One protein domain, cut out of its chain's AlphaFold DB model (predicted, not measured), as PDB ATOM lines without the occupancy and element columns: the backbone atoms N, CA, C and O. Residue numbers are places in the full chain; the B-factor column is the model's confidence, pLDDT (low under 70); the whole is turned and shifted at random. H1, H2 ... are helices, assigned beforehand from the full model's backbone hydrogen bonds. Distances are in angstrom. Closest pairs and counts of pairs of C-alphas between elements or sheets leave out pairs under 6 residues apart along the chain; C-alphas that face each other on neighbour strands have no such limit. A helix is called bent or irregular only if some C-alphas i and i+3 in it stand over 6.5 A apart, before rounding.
ATOM      1  N   ALA A   9     -58.116  24.389  58.258       69.50
ATOM      2  CA  ALA A   9     -58.465  24.313  59.677       69.50
ATOM      3  C   ALA A   9     -57.446  24.996  60.614       69.50
ATOM      4  O   ALA A   9     -57.804  25.498  61.675       69.50
ATOM      5  N   ASP A  10     -56.175  25.000  60.239       69.06
ATOM      6  CA  ASP A  10     -55.076  25.556  61.020       69.06
ATOM      7  C   ASP A  10     -54.943  27.070  60.762       69.06
ATOM      8  O   ASP A  10     -54.814  27.851  61.703       69.06
ATOM      9  N   ALA A  11     -55.193  27.508  59.519       69.62
ATOM     10  CA  ALA A  11     -55.403  28.917  59.165       69.62
ATOM     11  C   ALA A  11     -56.530  29.567  59.989       69.62
ATOM     12  O   ALA A  11     -56.366  30.651  60.554       69.62
ATOM     13  N   VAL A  12     -57.668  28.871  60.102       76.81
ATOM     14  CA  VAL A  12     -58.814  29.312  60.911       76.81
ATOM     15  C   VAL A  12     -58.418  29.441  62.381       76.81
ATOM     16  O   VAL A  12     -58.656  30.487  62.978       76.81
ATOM     17  N   ARG A  13     -57.727  28.445  62.950       77.75
ATOM     18  CA  ARG A  13     -57.276  28.487  64.351       77.75
ATOM     19  C   ARG A  13     -56.354  29.664  64.650       77.75
ATOM     20  O   ARG A  13     -56.482  30.297  65.698       77.75
ATOM     21  N   VAL A  14     -55.415  29.958  63.754       78.12
ATOM     22  CA  VAL A  14     -54.494  31.090  63.919       78.12
ATOM     23  C   VAL A  14     -55.253  32.420  63.830       78.12
ATOM     24  O   VAL A  14     -55.028  33.311  64.657       78.12
ATOM     25  N   ALA A  15     -56.194  32.547  62.891       75.94
ATOM     26  CA  ALA A  15     -57.054  33.722  62.774       75.94
ATOM     27  C   ALA A  15     -57.931  33.926  64.024       75.94
ATOM     28  O   ALA A  15     -58.014  35.043  64.536       75.94
ATOM     29  N   GLU A  16     -58.516  32.857  64.573       81.62
ATOM     30  CA  GLU A  16     -59.317  32.887  65.805       81.62
ATOM     31  C   GLU A  16     -58.494  33.319  67.025       81.62
ATOM     32  O   GLU A  16     -58.932  34.163  67.812       81.62
ATOM     33  N   GLN A  17     -57.276  32.791  67.186       84.38
ATOM     34  CA  GLN A  17     -56.395  33.189  68.288       84.38
ATOM     35  C   GLN A  17     -56.022  34.673  68.220       84.38
ATOM     36  O   GLN A  17     -56.008  35.360  69.243       84.38
ATOM     37  N   ARG A  18     -55.736  35.187  67.021       81.25
ATOM     38  CA  ARG A  18     -55.431  36.610  66.804       81.25
ATOM     39  C   ARG A  18     -56.644  37.492  67.056       81.25
ATOM     40  O   ARG A  18     -56.522  38.503  67.744       81.25
ATOM     41  N   PHE A  19     -57.805  37.077  66.556       82.00
ATOM     42  CA  PHE A  19     -59.074  37.745  66.801       82.00
ATOM     43  C   PHE A  19     -59.343  37.878  68.306       82.00
ATOM     44  O   PHE A  19     -59.610  38.975  68.797       82.00
ATOM     45  N   ARG A  20     -59.171  36.787  69.064       84.88
ATOM     46  CA  ARG A  20     -59.310  36.800  70.524       84.88
ATOM     47  C   ARG A  20     -58.317  37.757  71.189       84.88
ATOM     48  O   ARG A  20     -58.736  38.571  72.006       84.88
ATOM     49  N   ARG A  21     -57.034  37.695  70.822       86.25
ATOM     50  CA  ARG A  21     -55.999  38.575  71.391       86.25
ATOM     51  C   ARG A  21     -56.292  40.053  71.148       86.25
ATOM     52  O   ARG A  21     -56.079  40.866  72.041       86.25
ATOM     53  N   GLU A  22     -56.771  40.410  69.960       86.75
ATOM     54  CA  GLU A  22     -57.093  41.803  69.648       86.75
ATOM     55  C   GLU A  22     -58.345  42.269  70.407       86.75
ATOM     56  O   GLU A  22     -58.357  43.386  70.919       86.75
ATOM     57  N   LEU A  23     -59.357  41.410  70.589       86.31
ATOM     58  CA  LEU A  23     -60.487  41.721  71.475       86.31
ATOM     59  C   LEU A  23     -60.039  41.925  72.929       86.31
ATOM     60  O   LEU A  23     -60.423  42.914  73.552       86.31
ATOM     61  N   GLU A  24     -59.195  41.034  73.455       88.00
ATOM     62  CA  GLU A  24     -58.618  41.151  74.801       88.00
ATOM     63  C   GLU A  24     -57.766  42.427  74.937       88.00
ATOM     64  O   GLU A  24     -57.785  43.070  75.981       88.00
ATOM     65  N   LYS A  25     -57.081  42.870  73.881       87.69
ATOM     66  CA  LYS A  25     -56.317  44.128  73.879       87.69
ATOM     67  C   LYS A  25     -57.208  45.377  73.857       87.69
ATOM     68  O   LYS A  25     -56.880  46.366  74.505       87.69
ATOM     69  N   GLN A  26     -58.305  45.357  73.102       85.38
ATOM     70  CA  GLN A  26     -59.199  46.514  72.924       85.38
ATOM     71  C   GLN A  26     -60.183  46.691  74.092       85.38
ATOM     72  O   GLN A  26     -60.550  47.814  74.452       85.38
ATOM     73  N   LEU A  27     -60.646  45.579  74.665       87.06
ATOM     74  CA  LEU A  27     -61.708  45.559  75.675       87.06
ATOM     75  C   LEU A  27     -61.244  44.989  77.021       87.06
ATOM     76  O   LEU A  27     -61.871  45.272  78.034       87.06
ATOM     77  N   GLY A  28     -60.149  44.228  77.078       89.56
ATOM     78  CA  GLY A  28     -59.627  43.689  78.334       89.56
ATOM     79  C   GLY A  28     -60.637  42.802  79.060       89.56
ATOM     80  O   GLY A  28     -61.274  41.934  78.464       89.56
ATOM     81  N   ALA A  29     -60.810  43.049  80.358       87.94
ATOM     82  CA  ALA A  29     -61.805  42.358  81.177       87.94
ATOM     83  C   ALA A  29     -63.258  42.651  80.743       87.94
ATOM     84  O   ALA A  29     -64.161  41.886  81.077       87.94
ATOM     85  N   ASP A  30     -63.482  43.711  79.960       86.00
ATOM     86  CA  ASP A  30     -64.814  44.138  79.539       86.00
ATOM     87  C   ASP A  30     -65.328  43.421  78.277       86.00
ATOM     88  O   ASP A  30     -66.442  43.699  77.836       86.00
ATOM     89  N   VAL A  31     -64.578  42.474  77.691       87.25
ATOM     90  CA  VAL A  31     -65.014  41.731  76.486       87.25
ATOM     91  C   VAL A  31     -66.418  41.140  76.661       87.25
ATOM     92  O   VAL A  31     -67.288  41.352  75.819       87.25
ATOM     93  N   LEU A  32     -66.655  40.418  77.759       86.69
ATOM     94  CA  LEU A  32     -67.936  39.761  78.033       86.69
ATOM     95  C   LEU A  32     -69.088  40.743  78.305       86.69
ATOM     96  O   LEU A  32     -70.132  40.590  77.663       86.69
ATOM     97  N   PRO A  33     -68.960  41.738  79.208       84.62
ATOM     98  CA  PRO A  33     -70.046  42.688  79.447       84.62
ATOM     99  C   PRO A  33     -70.358  43.546  78.214       84.62
ATOM    100  O   PRO A  33     -71.530  43.784  77.931       84.62
ATOM    101  N   VAL A  34     -69.352  43.944  77.429       85.12
ATOM    102  CA  VAL A  34     -69.551  44.716  76.190       85.12
ATOM    103  C   VAL A  34     -70.237  43.867  75.111       85.12
ATOM    104  O   VAL A  34     -71.162  44.345  74.455       85.12
ATOM    105  N   MET A  35     -69.853  42.592  74.965       85.88
ATOM    106  CA  MET A  35     -70.521  41.655  74.053       85.88
ATOM    107  C   MET A  35     -71.986  41.435  74.438       85.88
ATOM    108  O   MET A  35     -72.860  41.432  73.574       85.88
ATOM    109  N   ARG A  36     -72.265  41.253  75.734       83.94
ATOM    110  CA  ARG A  36     -73.631  41.064  76.240       83.94
ATOM    111  C   ARG A  36     -74.493  42.300  76.033       83.94
ATOM    112  O   ARG A  36     -75.624  42.157  75.592       83.94
ATOM    113  N   ALA A  37     -73.951  43.492  76.278       84.06
ATOM    114  CA  ALA A  37     -74.653  44.740  75.996       84.06
ATOM    115  C   ALA A  37     -75.004  44.864  74.504       84.06
ATOM    116  O   ALA A  37     -76.121  45.243  74.175       84.06
ATOM    117  N   PHE A  38     -74.091  44.484  73.603       83.25
ATOM    118  CA  PHE A  38     -74.372  44.461  72.167       83.25
ATOM    119  C   PHE A  38     -75.449  43.433  71.778       83.25
ATOM    120  O   PHE A  38     -76.321  43.758  70.980       83.25
ATOM    121  N   GLN A  39     -75.408  42.213  72.329       83.56
ATOM    122  CA  GLN A  39     -76.434  41.190  72.069       83.56
ATOM    123  C   GLN A  39     -77.811  41.659  72.538       83.56
ATOM    124  O   GLN A  39     -78.732  41.721  71.732       83.56
ATOM    125  N   ASN A  40     -77.902  42.116  73.788       82.94
ATOM    126  CA  ASN A  40     -79.134  42.672  74.340       82.94
ATOM    127  C   ASN A  40     -79.641  43.843  73.488       82.94
ATOM    128  O   ASN A  40     -80.823  43.907  73.187       82.94
ATOM    129  N   ALA A  41     -78.752  44.732  73.036       81.62
ATOM    130  CA  ALA A  41     -79.116  45.833  72.149       81.62
ATOM    131  C   ALA A  41     -79.619  45.382  70.775       81.62
ATOM    132  O   ALA A  41     -80.506  46.014  70.215       81.62
ATOM    133  N   SER A  42     -79.070  44.302  70.224       79.38
ATOM    134  CA  SER A  42     -79.521  43.748  68.946       79.38
ATOM    135  C   SER A  42     -80.850  42.996  69.056       79.38
ATOM    136  O   SER A  42     -81.536  42.846  68.046       79.38
ATOM    137  N   GLU A  43     -81.173  42.469  70.238       83.06
ATOM    138  CA  GLU A  43     -82.403  41.719  70.515       83.06
ATOM    139  C   GLU A  43     -83.539  42.627  71.021       83.06
ATOM    140  O   GLU A  43     -84.716  42.318  70.821       83.06
ATOM    141  N   SER A  44     -83.204  43.765  71.633       72.75
ATOM    142  CA  SER A  44     -84.149  44.799  72.055       72.75
ATOM    143  C   SER A  44     -84.628  45.652  70.879       72.75
ATOM    144  O   SER A  44     -83.887  45.946  69.944       72.75
ATOM    145  N   SER A  45     -85.879  46.119  70.939       63.16
ATOM    146  CA  SER A  45     -86.319  47.218  70.069       63.16
ATOM    147  C   SER A  45     -85.629  48.521  70.480       63.16
ATOM    148  O   SER A  45     -85.462  48.784  71.668       63.16
ATOM    149  N   ASP A  46     -85.265  49.342  69.489       61.16
ATOM    150  CA  ASP A  46     -84.486  50.592  69.610       61.16
ATOM    151  C   ASP A  46     -84.970  51.537  70.732       61.16
ATOM    152  O   ASP A  46     -84.181  52.243  71.355       61.16
ATOM    153  N   THR A  47     -86.264  51.488  71.060       62.78
ATOM    154  CA  THR A  47     -86.916  52.284  72.108       62.78
ATOM    155  C   THR A  47     -86.506  51.947  73.546       62.78
ATOM    156  O   THR A  47     -86.718  52.782  74.424       62.78
ATOM    157  N   ASP A  48     -85.942  50.764  73.805       66.38
ATOM    158  CA  ASP A  48     -85.587  50.296  75.159       66.38
ATOM    159  C   ASP A  48     -84.097  50.491  75.498       66.38
ATOM    160  O   ASP A  48     -83.660  50.224  76.616       66.38
ATOM    161  N   LEU A  49     -83.296  50.973  74.544       72.38
ATOM    162  CA  LEU A  49     -81.851  51.069  74.713       72.38
ATOM    163  C   LEU A  49     -81.419  52.336  75.447       72.38
ATOM    164  O   LEU A  49     -81.634  53.466  75.003       72.38
ATOM    165  N   THR A  50     -80.706  52.161  76.557       80.88
ATOM    166  CA  THR A  50     -80.095  53.287  77.263       80.88
ATOM    167  C   THR A  50     -78.888  53.834  76.492       80.88
ATOM    168  O   THR A  50     -78.184  53.121  75.774       80.88
ATOM    169  N   LYS A  51     -78.560  55.119  76.692       81.56
ATOM    170  CA  LYS A  51     -77.369  55.749  76.081       81.56
ATOM    171  C   LYS A  51     -76.068  54.998  76.392       81.56
ATOM    172  O   LYS A  51     -75.151  54.984  75.573       81.56
ATOM    173  N   THR A  52     -75.993  54.383  77.570       80.62
ATOM    174  CA  THR A  52     -74.855  53.568  78.002       80.62
ATOM    175  C   THR A  52     -74.739  52.300  77.161       80.62
ATOM    176  O   THR A  52     -73.648  51.981  76.693       80.62
ATOM    177  N   GLU A  53     -75.847  51.607  76.902       78.50
ATOM    178  CA  GLU A  53     -75.865  50.399  76.069       78.50
ATOM    179  C   GLU A  53     -75.521  50.708  74.614       78.50
ATOM    180  O   GLU A  53     -74.714  49.995  74.022       78.50
ATOM    181  N   ILE A  54     -76.021  51.821  74.071       82.94
ATOM    182  CA  ILE A  54     -75.654  52.289  72.727       82.94
ATOM    183  C   ILE A  54     -74.140  52.542  72.639       82.94
ATOM    184  O   ILE A  54     -73.488  52.133  71.676       82.94
ATOM    185  N   ALA A  55     -73.545  53.180  73.654       85.94
ATOM    186  CA  ALA A  55     -72.105  53.427  73.691       85.94
ATOM    187  C   ALA A  55     -71.285  52.126  73.788       85.94
ATOM    188  O   ALA A  55     -70.252  51.999  73.124       85.94
ATOM    189  N   LEU A  56     -71.748  51.149  74.574       84.00
ATOM    190  CA  LEU A  56     -71.119  49.830  74.686       84.00
ATOM    191  C   LEU A  56     -71.236  49.040  73.378       84.00
ATOM    192  O   LEU A  56     -70.236  48.502  72.909       84.00
ATOM    193  N   ALA A  57     -72.404  49.045  72.738       82.88
ATOM    194  CA  ALA A  57     -72.626  48.426  71.436       82.88
ATOM    195  C   ALA A  57     -71.725  49.045  70.352       82.88
ATOM    196  O   ALA A  57     -71.054  48.330  69.608       82.88
ATOM    197  N   ALA A  58     -71.608  50.375  70.306       86.38
ATOM    198  CA  ALA A  58     -70.699  51.055  69.385       86.38
ATOM    199  C   ALA A  58     -69.223  50.706  69.654       86.38
ATOM    200  O   ALA A  58     -68.431  50.544  68.719       86.38
ATOM    201  N   ARG A  59     -68.839  50.566  70.931       87.38
ATOM    202  CA  ARG A  59     -67.494  50.130  71.333       87.38
ATOM    203  C   ARG A  59     -67.228  48.679  70.922       87.38
ATOM    204  O   ARG A  59     -66.138  48.400  70.424       87.38
ATOM    205  N   TRP A  60     -68.218  47.794  71.058       87.00
ATOM    206  CA  TRP A  60     -68.152  46.412  70.582       87.00
ATOM    207  C   TRP A  60     -67.890  46.348  69.077       87.00
ATOM    208  O   TRP A  60     -66.935  45.703  68.659       87.00
ATOM    209  N   ILE A  61     -68.679  47.067  68.270       87.00
ATOM    210  CA  ILE A  61     -68.556  47.062  66.803       87.00
ATOM    211  C   ILE A  61     -67.145  47.478  66.369       87.00
ATOM    212  O   ILE A  61     -66.542  46.824  65.520       87.00
ATOM    213  N   LYS A  62     -66.585  48.532  66.977       88.44
ATOM    214  CA  LYS A  62     -65.221  48.995  66.669       88.44
ATOM    215  C   LYS A  62     -64.154  47.964  67.039       88.44
ATOM    216  O   LYS A  62     -63.249  47.720  66.244       88.44
ATOM    217  N   ALA A  63     -64.257  47.360  68.223       86.81
ATOM    218  CA  ALA A  63     -63.318  46.332  68.665       86.81
ATOM    219  C   ALA A  63     -63.409  45.069  67.794       86.81
ATOM    220  O   ALA A  63     -62.386  44.510  67.407       86.81
ATOM    221  N   TYR A  64     -64.626  44.664  67.431       83.88
ATOM    222  CA  TYR A  64     -64.886  43.532  66.549       83.88
ATOM    223  C   TYR A  64     -64.319  43.763  65.145       83.88
ATOM    224  O   TYR A  64     -63.675  42.874  64.596       83.88
ATOM    225  N   ASP A  65     -64.498  44.954  64.567       85.75
ATOM    226  CA  ASP A  65     -63.947  45.298  63.251       85.75
ATOM    227  C   ASP A  65     -62.407  45.315  63.256       85.75
ATOM    228  O   ASP A  65     -61.774  44.777  62.344       85.75
ATOM    229  N   ALA A  66     -61.791  45.845  64.320       84.12
ATOM    230  CA  ALA A  66     -60.342  45.809  64.507       84.12
ATOM    231  C   ALA A  66     -59.813  44.370  64.642       84.12
ATOM    232  O   ALA A  66     -58.859  43.995  63.957       84.12
ATOM    233  N   ALA A  67     -60.470  43.544  65.459       83.62
ATOM    234  CA  ALA A  67     -60.120  42.138  65.634       83.62
ATOM    235  C   ALA A  67     -60.309  41.333  64.343       83.62
ATOM    236  O   ALA A  67     -59.458  40.516  63.988       83.62
ATOM    237  N   ARG A  68     -61.383  41.605  63.594       81.19
ATOM    238  CA  ARG A  68     -61.644  41.013  62.281       81.19
ATOM    239  C   ARG A  68     -60.526  41.366  61.305       81.19
ATOM    240  O   ARG A  68     -59.941  40.471  60.703       81.19
ATOM    241  N   LYS A  69     -60.175  42.648  61.188       82.38
ATOM    242  CA  LYS A  69     -59.057  43.098  60.349       82.38
ATOM    243  C   LYS A  69     -57.742  42.439  60.759       82.38
ATOM    244  O   LYS A  69     -57.025  41.985  59.883       82.38
ATOM    245  N   ALA A  70     -57.446  42.320  62.052       76.62
ATOM    246  CA  ALA A  70     -56.233  41.660  62.536       76.62
ATOM    247  C   ALA A  70     -56.198  40.150  62.228       76.62
ATOM    248  O   ALA A  70     -55.151  39.634  61.844       76.62
ATOM    249  N   GLY A  71     -57.330  39.450  62.358       70.94
ATOM    250  CA  GLY A  71     -57.447  38.027  62.025       70.94
ATOM    251  C   GLY A  71     -57.317  37.743  60.524       70.94
ATOM    252  O   GLY A  71     -56.700  36.753  60.147       70.94
ATOM    253  N   PHE A  72     -57.843  38.634  59.673       68.56
ATOM    254  CA  PHE A  72     -57.774  38.505  58.209       68.56
ATOM    255  C   PHE A  72     -56.507  39.093  57.577       68.56
ATOM    256  O   PHE A  72     -56.151  38.679  56.479       68.56
ATOM    257  N   ARG A  73     -55.818  40.033  58.238       65.94
ATOM    258  CA  ARG A  73     -54.624  40.712  57.698       65.94
ATOM    259  C   ARG A  73     -53.533  39.732  57.275       65.94
ATOM    260  O   ARG A  73     -52.908  39.926  56.249       65.94
ATOM    261  N   ASP A  74     -53.366  38.654  58.021       59.03
ATOM    262  CA  ASP A  74     -52.342  37.638  57.771       59.03
ATOM    263  C   ASP A  74     -52.819  36.517  56.828       59.03
ATOM    264  O   ASP A  74     -52.038  35.676  56.401       59.03
ATOM    265  N   LEU A  75     -54.110  36.498  56.469       58.03
ATOM    266  CA  LEU A  75     -54.598  35.664  55.367       58.03
ATOM    267  C   LEU A  75     -54.168  36.241  54.001       58.03
ATOM    268  O   LEU A  75     -54.302  35.563  52.988       58.03
ATOM    269  N   GLY A  76     -53.687  37.492  53.984       53.75
ATOM    270  CA  GLY A  76     -53.209  38.219  52.806       53.75
ATOM    271  C   GLY A  76     -51.781  38.764  52.917       53.75
ATOM    272  O   GLY A  76     -51.289  39.309  51.937       53.75
TER     273      GLY A  76
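AT A GLANCE: This is residues 9 to 76 of the 88 residues of an uncharacterized protein of Variovorax sp. Root473 (UniProt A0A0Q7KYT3). A bent helix, H1, makes an L of two arms, and a straight helix, H2, folds back across both arms. The printed part has 68 residues, of which 58 are in the two named helices, H1 then H2 along the chain, with no named strand; its class is all helix, and it is only just loose, close to compact, with a radius of gyration of the C-alphas of 13.6 A and spans of 42 by 21 by 16 A.

IN THESE COORDINATES: H1, residues 9 to 43, was assigned as one helix by its hydrogen bonds but is bent: C-alphas 26 and 29 are 9.6 A apart. Arm H1a, residues 9 to 26, begins at C-alpha 9 (-58.465, 24.313, 59.677) and is 25.9 A long. Arm H1b, residues 29 to 43, 23.2 A, is irregular, with C-alphas 29 and 32 7.4 A apart. H2, residues 51 to 73, 32.9 A, ends at C-alpha 73 (-54.624, 40.712, 57.698).

HOW THE PARTS SIT: H1a and H1b are about perpendicular, at 80 degrees. H2 touches H1a with residues 63 to 72 alone, opposite ways at a steep tilt of 40 degrees; the closest C-alphas, of Ala 15 and Gly 71, are 4.4 A apart. H2 touches H1b with residues 53 to 60 alone, opposite ways at a steep tilt of 69 degrees, only just short of about perpendicular; the closest C-alphas, of Phe 38 and Ala 57, are 4.4 A apart. Every O i to N i+4 pair is within hydrogen-bond range in H1a and H2, and 10 of 11 in H1b.

THE WHOLE: The farthest C-alphas, of Asp 10 and Thr 47, are 43.0 A apart. The printed part has no cut, and the link from H1 to H2 is short. The pLDDT is under 70 at residues 9 to 11, 45 to 48 and 72 to 76.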